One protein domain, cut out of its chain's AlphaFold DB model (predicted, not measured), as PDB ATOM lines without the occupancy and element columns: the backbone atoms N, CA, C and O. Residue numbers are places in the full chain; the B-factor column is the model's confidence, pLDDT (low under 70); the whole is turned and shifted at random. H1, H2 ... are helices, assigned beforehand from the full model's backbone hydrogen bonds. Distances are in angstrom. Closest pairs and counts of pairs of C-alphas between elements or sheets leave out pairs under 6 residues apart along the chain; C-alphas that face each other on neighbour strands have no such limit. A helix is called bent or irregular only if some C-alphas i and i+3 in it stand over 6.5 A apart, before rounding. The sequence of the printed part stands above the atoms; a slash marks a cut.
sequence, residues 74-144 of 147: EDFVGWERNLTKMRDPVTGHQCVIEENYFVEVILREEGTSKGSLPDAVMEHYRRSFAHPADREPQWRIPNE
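What this domain is: This is residues 74 to 144 of the 147 residues of an uncharacterized protein of Alternaria arborescens (UniProt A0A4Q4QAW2). What shape do the helices make? H2 and H5 run side by side with H1 across one end of that pair, and H3 and H4 fold into a helical hairpin next to them; residues 74 to 81, of which 80 and 81 belong to H1, stick out. What is it built of? The 71 printed residues hold five named helices, H1 to H5 in order, and no named strand, an all-helix class. The whole is compact, with a radius of gyration of the C-alphas of 12.3 A and spans of 33 by 29 by 16 A.

Where its parts are: Where do the helices lie? H1 is residues 80 to 87, from C-alpha 80 at (38.709, -1.322, 33.068); H2 is 91 to 98 and H3 101 to 110. H4 is 119 to 129, 15.2 A long, and H5 is 132 to 144, 19.7 A long, ending at C-alpha 144 at (47.472, 10.705, 30.681). Are they even? H5 is irregular, with C-alphas 134 and 137 7.5 A apart, and H3 only just, with C-alphas 104 and 107 6.51 A apart.

How they stand to each other: What does H1 meet? H1 and H2 touch only at the corner, closest at the C-alphas of Met 86 and Gly 92, 3.8 A. Residues 139 to 143 of H5 touch H1, closest at the C-alphas of Arg 87 and Asn 143, 5.6 A. How do the other helices stand? H2 and H5 touch, with the C-alphas of Ile 97 and Pro 132 closest at 5.1 A, opposite ways at 36 degrees, only just a steep tilt. The hairpin H3 and H4 touch at a shallow tilt of 31 degrees, opposite ways, closest at the C-alphas of Val 103 and Arg 126, 6.8 A. What do the backbones show? Every O i to N i+4 pair is within hydrogen-bond range in H1 and H2, against 3 of 6 in H3, 4 of 7 in H4 and 4 of 9 in H5, where 6 of 10 O i to N i+3 pairs are.

The domain as a whole: How far does it reach? The C-alphas farthest apart, those of Glu 74 and Ala 120, are 35.1 A apart. Is anything broken or unsure? The printed part has no cut and no long link, and no printed residue is under 70 in pLDDT.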
ATOM      1  N   GLU A  74      38.802   4.983  37.482       89.94
ATOM      2  CA  GLU A  74      37.580   4.448  38.097       89.94
ATOM      3  C   GLU A  74      36.303   4.823  37.326       89.94
ATOM      4  O   GLU A  74      35.314   4.094  37.389       89.94
ATOM      5  N   ASP A  75      36.329   5.910  36.550       88.88
ATOM      6  CA  ASP A  75      35.174   6.365  35.767       88.88
ATOM      7  C   ASP A  75      34.913   5.497  34.517       88.88
ATOM      8  O   ASP A  75      33.826   5.540  33.936       88.88
ATOM      9  N   PHE A  76      35.877   4.665  34.104       87.69
ATOM     10  CA  PHE A  76      35.794   3.805  32.915       87.69
ATOM     11  C   PHE A  76      35.138   2.443  33.210       87.69
ATOM     12  O   PHE A  76      35.672   1.383  32.869       87.69
ATOM     13  N   VAL A  77      33.962   2.472  33.841       88.69
ATOM     14  CA  VAL A  77      33.209   1.266  34.223       88.69
ATOM     15  C   VAL A  77      32.831   0.437  32.990       88.69
ATOM     16  O   VAL A  77      32.235   0.943  32.040       88.69
ATOM     17  N   GLY A  78      33.153  -0.856  33.007       89.75
ATOM     18  CA  GLY A  78      32.983  -1.776  31.878       89.75
ATOM     19  C   GLY A  78      34.120  -1.746  30.848       89.75
ATOM     20  O   GLY A  78      34.111  -2.553  29.916       89.75
ATOM     21  N   TRP A  79      35.108  -0.860  31.012       90.38
ATOM     22  CA  TRP A  79      36.274  -0.726  30.132       90.38
ATOM     23  C   TRP A  79      37.617  -0.854  30.875       90.38
ATOM     24  O   TRP A  79      38.695  -0.658  30.308       90.38
ATOM     25  N   GLU A  80      37.577  -1.266  32.141       92.81
ATOM     26  CA  GLU A  80      38.709  -1.322  33.068       92.81
ATOM     27  C   GLU A  80      39.824  -2.234  32.544       92.81
ATOM     28  O   GLU A  80      41.014  -1.914  32.633       92.81
ATOM     29  N   ARG A  81      39.443  -3.374  31.950       91.25
ATOM     30  CA  ARG A  81      40.388  -4.334  31.363       91.25
ATOM     31  C   ARG A  81      41.151  -3.728  30.187       91.25
ATOM     32  O   ARG A  81      42.357  -3.946  30.081       91.25
ATOM     33  N   ASN A  82      40.460  -3.001  29.306       91.81
ATOM     34  CA  ASN A  82      41.085  -2.347  28.158       91.81
ATOM     35  C   ASN A  82      42.042  -1.255  28.640       91.81
ATOM     36  O   ASN A  82      43.203  -1.240  28.231       91.81
ATOM     37  N   LEU A  83      41.591  -0.419  29.578       91.75
ATOM     38  CA  LEU A  83      42.396   0.657  30.146       91.75
ATOM     39  C   LEU A  83      43.651   0.123  30.849       91.75
ATOM     40  O   LEU A  83      44.753   0.596  30.585       91.75
ATOM     41  N   THR A  84      43.512  -0.921  31.672       92.81
ATOM     42  CA  THR A  84      44.642  -1.568  32.358       92.81
ATOM     43  C   THR A  84      45.628  -2.171  31.360       92.81
ATOM     44  O   THR A  84      46.830  -1.940  31.476       92.81
ATOM     45  N   LYS A  85      45.139  -2.894  30.343       93.06
ATOM     46  CA  LYS A  85      45.986  -3.480  29.292       93.06
ATOM     47  C   LYS A  85      46.790  -2.408  28.548       93.06
ATOM     48  O   LYS A  85      47.974  -2.598  28.320       93.06
ATOM     49  N   MET A  86      46.171  -1.291  28.161       93.75
ATOM     50  CA  MET A  86      46.859  -0.254  27.372       93.75
ATOM     51  C   MET A  86      47.825   0.610  28.188       93.75
ATOM     52  O   MET A  86      48.758   1.182  27.626       93.75
ATOM     53  N   ARG A  87      47.606   0.714  29.502       93.06
ATOM     54  CA  ARG A  87      48.461   1.480  30.423       93.06
ATOM     55  C   ARG A  87      49.615   0.668  31.003       93.06
ATOM     56  O   ARG A  87      50.548   1.242  31.554       93.06
ATOM     57  N   ASP A  88      49.567  -0.657  30.900       94.06
ATOM     58  CA  ASP A  88      50.689  -1.499  31.293       94.06
ATOM     59  C   ASP A  88      51.891  -1.264  30.348       94.06
ATOM     60  O   ASP A  88      51.727  -1.316  29.126       94.06
ATOM     61  N   PRO A  89      53.109  -1.014  30.865       90.62
ATOM     62  CA  PRO A  89      54.253  -0.645  30.027       90.62
ATOM     63  C   PRO A  89      54.650  -1.686  28.974       90.62
ATOM     64  O   PRO A  89      55.220  -1.321  27.948       90.62
ATOM     65  N   VAL A  90      54.383  -2.973  29.219       91.94
ATOM     66  CA  VAL A  90      54.778  -4.064  28.317       91.94
ATOM     67  C   VAL A  90      53.642  -4.381  27.351       91.94
ATOM     68  O   VAL A  90      53.804  -4.301  26.133       91.94
ATOM     69  N   THR A  91      52.478  -4.729  27.891       94.69
ATOM     70  CA  THR A  91      51.322  -5.143  27.094       94.69
ATOM     71  C   THR A  91      50.680  -3.975  26.358       94.69
ATOM     72  O   THR A  91      50.187  -4.181  25.251       94.69
ATOM     73  N   GLY A  92      50.752  -2.759  26.903       94.50
ATOM     74  CA  GLY A  92      50.241  -1.548  26.274       94.50
ATOM     75  C   GLY A  92      51.046  -1.133  25.051       94.50
ATOM     76  O   GLY A  92      50.459  -0.846  24.010       94.50
ATOM     77  N   HIS A  93      52.380  -1.179  25.132       94.12
ATOM     78  CA  HIS A  93      53.219  -0.946  23.955       94.12
ATOM     79  C   HIS A  93      52.939  -2.007  22.886       94.12
ATOM     80  O   HIS A  93      52.680  -1.669  21.736       94.12
ATOM     81  N   GLN A  94      52.913  -3.289  23.260       96.19
ATOM     82  CA  GLN A  94      52.612  -4.367  22.320       96.19
ATOM     83  C   GLN A  94      51.253  -4.165  21.627       96.19
ATOM     84  O   GLN A  94      51.181  -4.174  20.401       96.19
ATOM     85  N   CYS A  95      50.168  -3.947  22.375       96.44
ATOM     86  CA  CYS A  95      48.853  -3.862  21.747       96.44
ATOM     87  C   CYS A  95      48.636  -2.544  20.992       96.44
ATOM     88  O   CYS A  95      48.125  -2.549  19.874       96.44
ATOM     89  N   VAL A  96      49.020  -1.399  21.558       96.56
ATOM     90  CA  VAL A  96      48.746  -0.107  20.916       96.56
ATOM     91  C   VAL A  96      49.711   0.145  19.762       96.56
ATOM     92  O   VAL A  96      49.269   0.471  18.661       96.56
ATOM     93  N   ILE A  97      51.015  -0.036  19.987       96.38
ATOM     94  CA  ILE A  97      52.047   0.310  19.006       96.38
ATOM     95  C   ILE A  97      52.215  -0.789  17.964       96.38
ATOM     96  O   ILE A  97      52.165  -0.491  16.774       96.38
ATOM     97  N   GLU A  98      52.368  -2.054  18.351       96.94
ATOM     98  CA  GLU A  98      52.623  -3.117  17.365       96.94
ATOM     99  C   GLU A  98      51.328  -3.579  16.681       96.94
ATOM    100  O   GLU A  98      51.274  -3.704  15.455       96.94
ATOM    101  N   GLU A  99      50.256  -3.759  17.455       96.94
ATOM    102  CA  GLU A  99      49.000  -4.356  16.975       96.94
ATOM    103  C   GLU A  99      47.937  -3.330  16.545       96.94
ATOM    104  O   GLU A  99      46.871  -3.724  16.075       96.94
ATOM    105  N   ASN A 100      48.209  -2.023  16.662       97.19
ATOM    106  CA  ASN A 100      47.290  -0.944  16.265       97.19
ATOM    107  C   ASN A 100      45.897  -1.054  16.922       97.19
ATOM    108  O   ASN A 100      44.865  -0.798  16.292       97.19
ATOM    109  N   TYR A 101      45.862  -1.470  18.191       96.19
ATOM    110  CA  TYR A 101      44.644  -1.878  18.899       96.19
ATOM    111  C   TYR A 101      43.525  -0.824  18.893       96.19
ATOM    112  O   TYR A 101      42.351  -1.176  18.765       96.19
ATOM    113  N   PHE A 102      43.866   0.468  18.969       95.38
ATOM    114  CA  PHE A 102      42.874   1.546  18.899       95.38
ATOM    115  C   PHE A 102      42.107   1.563  17.579       95.38
ATOM    116  O   PHE A 102      40.901   1.779  17.587       95.38
ATOM    117  N   VAL A 103      42.776   1.333  16.450       96.56
ATOM    118  CA  VAL A 103      42.127   1.361  15.135       96.56
ATOM    119  C   VAL A 103      41.484   0.013  14.841       96.56
ATOM    120  O   VAL A 103      40.303  -0.049  14.520       96.56
ATOM    121  N   GLU A 104      42.238  -1.078  14.968       96.69
ATOM    122  CA  GLU A 104      41.787  -2.394  14.497       96.69
ATOM    123  C   GLU A 104      40.744  -3.051  15.398       96.69
ATOM    124  O   GLU A 104      40.003  -3.908  14.921       96.69
ATOM    125  N   VAL A 105      40.679  -2.662  16.674       94.50
ATOM    126  CA  VAL A 105      39.752  -3.255  17.644       94.50
ATOM    127  C   VAL A 105      38.786  -2.209  18.173       94.50
ATOM    128  O   VAL A 105      37.597  -2.307  17.894       94.50
ATOM    129  N   ILE A 106      39.276  -1.186  18.881       93.94
ATOM    130  CA  ILE A 106      38.392  -0.225  19.562       93.94
ATOM    131  C   ILE A 106      37.538   0.530  18.537       93.94
ATOM    132  O   ILE A 106      36.318   0.440  18.560       93.94
ATOM    133  N   LEU A 107      38.152   1.222  17.577       95.00
ATOM    134  CA  LEU A 107      37.414   1.971  16.563       95.00
ATOM    135  C   LEU A 107      36.573   1.048  15.676       95.00
ATOM    136  O   LEU A 107      35.418   1.363  15.390       95.00
ATOM    137  N   ARG A 108      37.145  -0.074  15.224       96.12
ATOM    138  CA  ARG A 108      36.454  -0.992  14.317       96.12
ATOM    139  C   ARG A 108      35.200  -1.573  14.949       96.12
ATOM    140  O   ARG A 108      34.157  -1.529  14.311       96.12
ATOM    141  N   GLU A 109      35.314  -2.134  16.147       94.44
ATOM    142  CA  GLU A 109      34.263  -2.947  16.766       94.44
ATOM    143  C   GLU A 109      33.379  -2.135  17.720       94.44
ATOM    144  O   GLU A 109      32.179  -2.389  17.810       94.44
ATOM    145  N   GLU A 110      33.949  -1.135  18.399       90.69
ATOM    146  CA  GLU A 110      33.280  -0.345  19.444       90.69
ATOM    147  C   GLU A 110      33.030   1.116  19.022       90.69
ATOM    148  O   GLU A 110      32.264   1.821  19.674       90.69
ATOM    149  N   GLY A 111      33.614   1.584  17.912       86.38
ATOM    150  CA  GLY A 111      33.532   2.985  17.484       86.38
ATOM    151  C   GLY A 111      32.143   3.443  17.035       86.38
ATOM    152  O   GLY A 111      31.921   4.639  16.845       86.38
ATOM    153  N   THR A 112      31.192   2.520  16.849       88.06
ATOM    154  CA  THR A 112      29.787   2.865  16.611       88.06
ATOM    155  C   THR A 112      28.839   1.884  17.291       88.06
ATOM    156  O   THR A 112      29.082   0.681  17.337       88.06
ATOM    157  N   SER A 113      27.662   2.368  17.688       85.88
ATOM    158  CA  SER A 113      26.577   1.516  18.196       85.88
ATOM    159  C   SER A 113      25.942   0.602  17.137       85.88
ATOM    160  O   SER A 113      25.070  -0.203  17.461       85.88
ATOM    161  N   LYS A 114      26.348   0.718  15.864       88.25
ATOM    162  CA  LYS A 114      25.826  -0.078  14.742       88.25
ATOM    163  C   LYS A 114      26.636  -1.353  14.485       88.25
ATOM    164  O   LYS A 114      26.326  -2.073  13.537       88.25
ATOM    165  N   GLY A 115      27.630  -1.634  15.325       90.12
ATOM    166  CA  GLY A 115      28.558  -2.746  15.157       90.12
ATOM    167  C   GLY A 115      29.748  -2.376  14.276       90.12
ATOM    168  O   GLY A 115      30.056  -1.194  14.091       90.12
ATOM    169  N   SER A 116      30.410  -3.405  13.747       95.12
ATOM    170  CA  SER A 116      31.727  -3.274  13.134       95.12
ATOM    171  C   SER A 116      31.737  -2.342  11.919       95.12
ATOM    172  O   SER A 116      30.902  -2.449  11.013       95.12
ATOM    173  N   LEU A 117      32.726  -1.451  11.865       96.06
ATOM    174  CA  LEU A 117      32.929  -0.547  10.738       96.06
ATOM    175  C   LEU A 117      33.340  -1.316   9.465       96.06
ATOM    176  O   LEU A 117      34.186  -2.214   9.528       96.06
ATOM    177  N   PRO A 118      32.802  -0.947   8.285       95.56
ATOM    178  CA  PRO A 118      33.193  -1.563   7.020       95.56
ATOM    179  C   PRO A 118      34.673  -1.348   6.693       95.56
ATOM    180  O   PRO A 118      35.231  -0.287   6.974       95.56
ATOM    181  N   ASP A 119      35.284  -2.295   5.977       95.75
ATOM    182  CA  ASP A 119      36.707  -2.222   5.608       95.75
ATOM    183  C   ASP A 119      37.068  -0.958   4.821       95.75
ATOM    184  O   ASP A 119      38.134  -0.390   5.033       95.75
ATOM    185  N   ALA A 120      36.161  -0.471   3.970       96.44
ATOM    186  CA  ALA A 120      36.361   0.776   3.236       96.44
ATOM    187  C   ALA A 120      36.515   1.992   4.171       96.44
ATOM    188  O   ALA A 120      37.306   2.885   3.886       96.44
ATOM    189  N   VAL A 121      35.793   2.021   5.297       96.06
ATOM    190  CA  VAL A 121      35.939   3.066   6.323       96.06
ATOM    191  C   VAL A 121      37.238   2.858   7.093       96.06
ATOM    192  O   VAL A 121      37.995   3.808   7.293       96.06
ATOM    193  N   MET A 122      37.529   1.615   7.476       97.19
ATOM    194  CA  MET A 122      38.743   1.279   8.219       97.19
ATOM    195  C   MET A 122      40.018   1.630   7.459       97.19
ATOM    196  O   MET A 122      40.966   2.123   8.065       97.19
ATOM    197  N   GLU A 123      40.031   1.468   6.135       96.94
ATOM    198  CA  GLU A 123      41.165   1.859   5.299       96.94
ATOM    199  C   GLU A 123      41.515   3.343   5.466       96.94
ATOM    200  O   GLU A 123      42.684   3.704   5.563       96.94
ATOM    201  N   HIS A 124      40.516   4.221   5.596       96.69
ATOM    202  CA  HIS A 124      40.775   5.640   5.822       96.69
ATOM    203  C   HIS A 124      41.475   5.910   7.155       96.69
ATOM    204  O   HIS A 124      42.408   6.716   7.177       96.69
ATOM    205  N   TYR A 125      41.049   5.235   8.225       96.75
ATOM    206  CA  TYR A 125      41.620   5.402   9.562       96.75
ATOM    207  C   TYR A 125      43.004   4.763   9.700       96.75
ATOM    208  O   TYR A 125      43.869   5.331  10.360       96.75
ATOM    209  N   ARG A 126      43.259   3.635   9.027       97.06
ATOM    210  CA  ARG A 126      44.567   2.958   9.043       97.06
ATOM    211  C   ARG A 126      45.695   3.809   8.478       97.06
ATOM    212  O   ARG A 126      46.810   3.727   8.980       97.06
ATOM    213  N   ARG A 127      45.423   4.632   7.460       96.88
ATOM    214  CA  ARG A 127      46.463   5.389   6.735       96.88
ATOM    215  C   ARG A 127      47.340   6.257   7.633       96.88
ATOM    216  O   ARG A 127      48.541   6.311   7.405       96.88
ATOM    217  N   SER A 128      46.762   6.911   8.639       94.81
ATOM    218  CA  SER A 128      47.520   7.771   9.561       94.81
ATOM    219  C   SER A 128      48.339   6.988  10.591       94.81
ATOM    220  O   SER A 128      49.149   7.582  11.288       94.81
ATOM    221  N   PHE A 129      48.118   5.675  10.697       96.44
ATOM    222  CA  PHE A 129      48.708   4.787  11.700       96.44
ATOM    223  C   PHE A 129      49.308   3.532  11.047       96.44
ATOM    224  O   PHE A 129      49.315   2.440  11.626       96.44
ATOM    225  N   ALA A 130      49.776   3.671   9.802       95.25
ATOM    226  CA  ALA A 130      50.261   2.561   8.990       95.25
ATOM    227  C   ALA A 130      51.547   1.951   9.564       95.25
ATOM    228  O   ALA A 130      51.735   0.734   9.483       95.25
ATOM    229  N   HIS A 131      52.401   2.765  10.189       96.31
ATOM    230  CA  HIS A 131      53.637   2.310  10.810       96.31
ATOM    231  C   HIS A 131      53.562   2.405  12.342       96.31
ATOM    232  O   HIS A 131      52.945   3.332  12.865       96.31
ATOM    233  N   PRO A 132      54.222   1.494  13.087       95.94
ATOM    234  CA  PRO A 132      54.261   1.553  14.550       95.94
ATOM    235  C   PRO A 132      54.700   2.916  15.106       95.94
ATOM    236  O   PRO A 132      54.104   3.424  16.051       95.94
ATOM    237  N   ALA A 133      55.675   3.567  14.463       94.12
ATOM    238  CA  ALA A 133      56.166   4.886  14.865       94.12
ATOM    239  C   ALA A 133      55.096   5.999  14.820       94.12
ATOM    240  O   ALA A 133      55.231   6.997  15.527       94.12
ATOM    241  N   ASP A 134      54.024   5.826  14.040       95.12
ATOM    242  CA  ASP A 134      52.935   6.802  13.917       95.12
ATOM    243  C   ASP A 134      51.911   6.687  15.064       95.12
ATOM    244  O   ASP A 134      51.060   7.558  15.245       95.12
ATOM    245  N   ARG A 135      51.972   5.602  15.849       95.38
ATOM    246  CA  ARG A 135      50.969   5.237  16.867       95.38
ATOM    247  C   ARG A 135      51.316   5.732  18.267       95.38
ATOM    248  O   ARG A 135      50.502   5.594  19.174       95.38
ATOM    249  N   GLU A 136      52.475   6.366  18.446       93.06
ATOM    250  CA  GLU A 136      52.892   6.941  19.730       93.06
ATOM    251  C   GLU A 136      51.805   7.828  20.376       93.06
ATOM    252  O   GLU A 136      51.533   7.638  21.564       93.06
ATOM    253  N   PRO A 137      51.104   8.731  19.649       92.31
ATOM    254  CA  PRO A 137      50.017   9.510  20.244       92.31
ATOM    255  C   PRO A 137      48.892   8.638  20.815       92.31
ATOM    256  O   PRO A 137      48.345   8.954  21.867       92.31
ATOM    257  N   GLN A 138      48.572   7.512  20.167       93.12
ATOM    258  CA  GLN A 138      47.526   6.599  20.633       93.12
ATOM    259  C   GLN A 138      47.915   5.915  21.947       93.12
ATOM    260  O   GLN A 138      47.058   5.689  22.793       93.12
ATOM    261  N   TRP A 139      49.198   5.599  22.146       93.31
ATOM    262  CA  TRP A 139      49.670   4.986  23.392       93.31
ATOM    263  C   TRP A 139      49.795   6.000  24.536       93.31
ATOM    264  O   TRP A 139      49.537   5.669  25.694       93.31
ATOM    265  N   ARG A 140      50.145   7.255  24.234       90.88
ATOM    266  CA  ARG A 140      50.299   8.318  25.242       90.88
ATOM    267  C   ARG A 140      48.993   8.672  25.931       90.88
ATOM    268  O   ARG A 140      48.942   8.701  27.155       90.88
ATOM    269  N   ILE A 141      47.946   8.874  25.147       86.38
ATOM    270  CA  ILE A 141      46.640   9.344  25.605       86.38
ATOM    271  C   ILE A 141      46.047   8.543  26.787       86.38
ATOM    272  O   ILE A 141      45.749   9.156  27.815       86.38
ATOM    273  N   PRO A 142      45.918   7.199  26.749       88.88
ATOM    274  CA  PRO A 142      45.378   6.452  27.886       88.88
ATOM    275  C   PRO A 142      46.271   6.530  29.127       88.88
ATOM    276  O   PRO A 142      45.772   6.322  30.229       88.88
ATOM    277  N   ASN A 143      47.563   6.838  28.980       90.81
ATOM    278  CA  ASN A 143      48.504   7.025  30.088       90.81
ATOM    279  C   ASN A 143      48.434   8.430  30.715       90.81
ATOM    280  O   ASN A 143      49.045   8.655  31.758       90.81
ATOM    281  N   GLU A 144      47.686   9.364  30.121       88.44
ATOM    282  CA  GLU A 144      47.472  10.705  30.681       88.44
ATOM    283  C   GLU A 144      46.271  10.794  31.622       88.44
ATOM    284  O   GLU A 144      46.152  11.763  32.369       88.44
TER     285      GLU A 144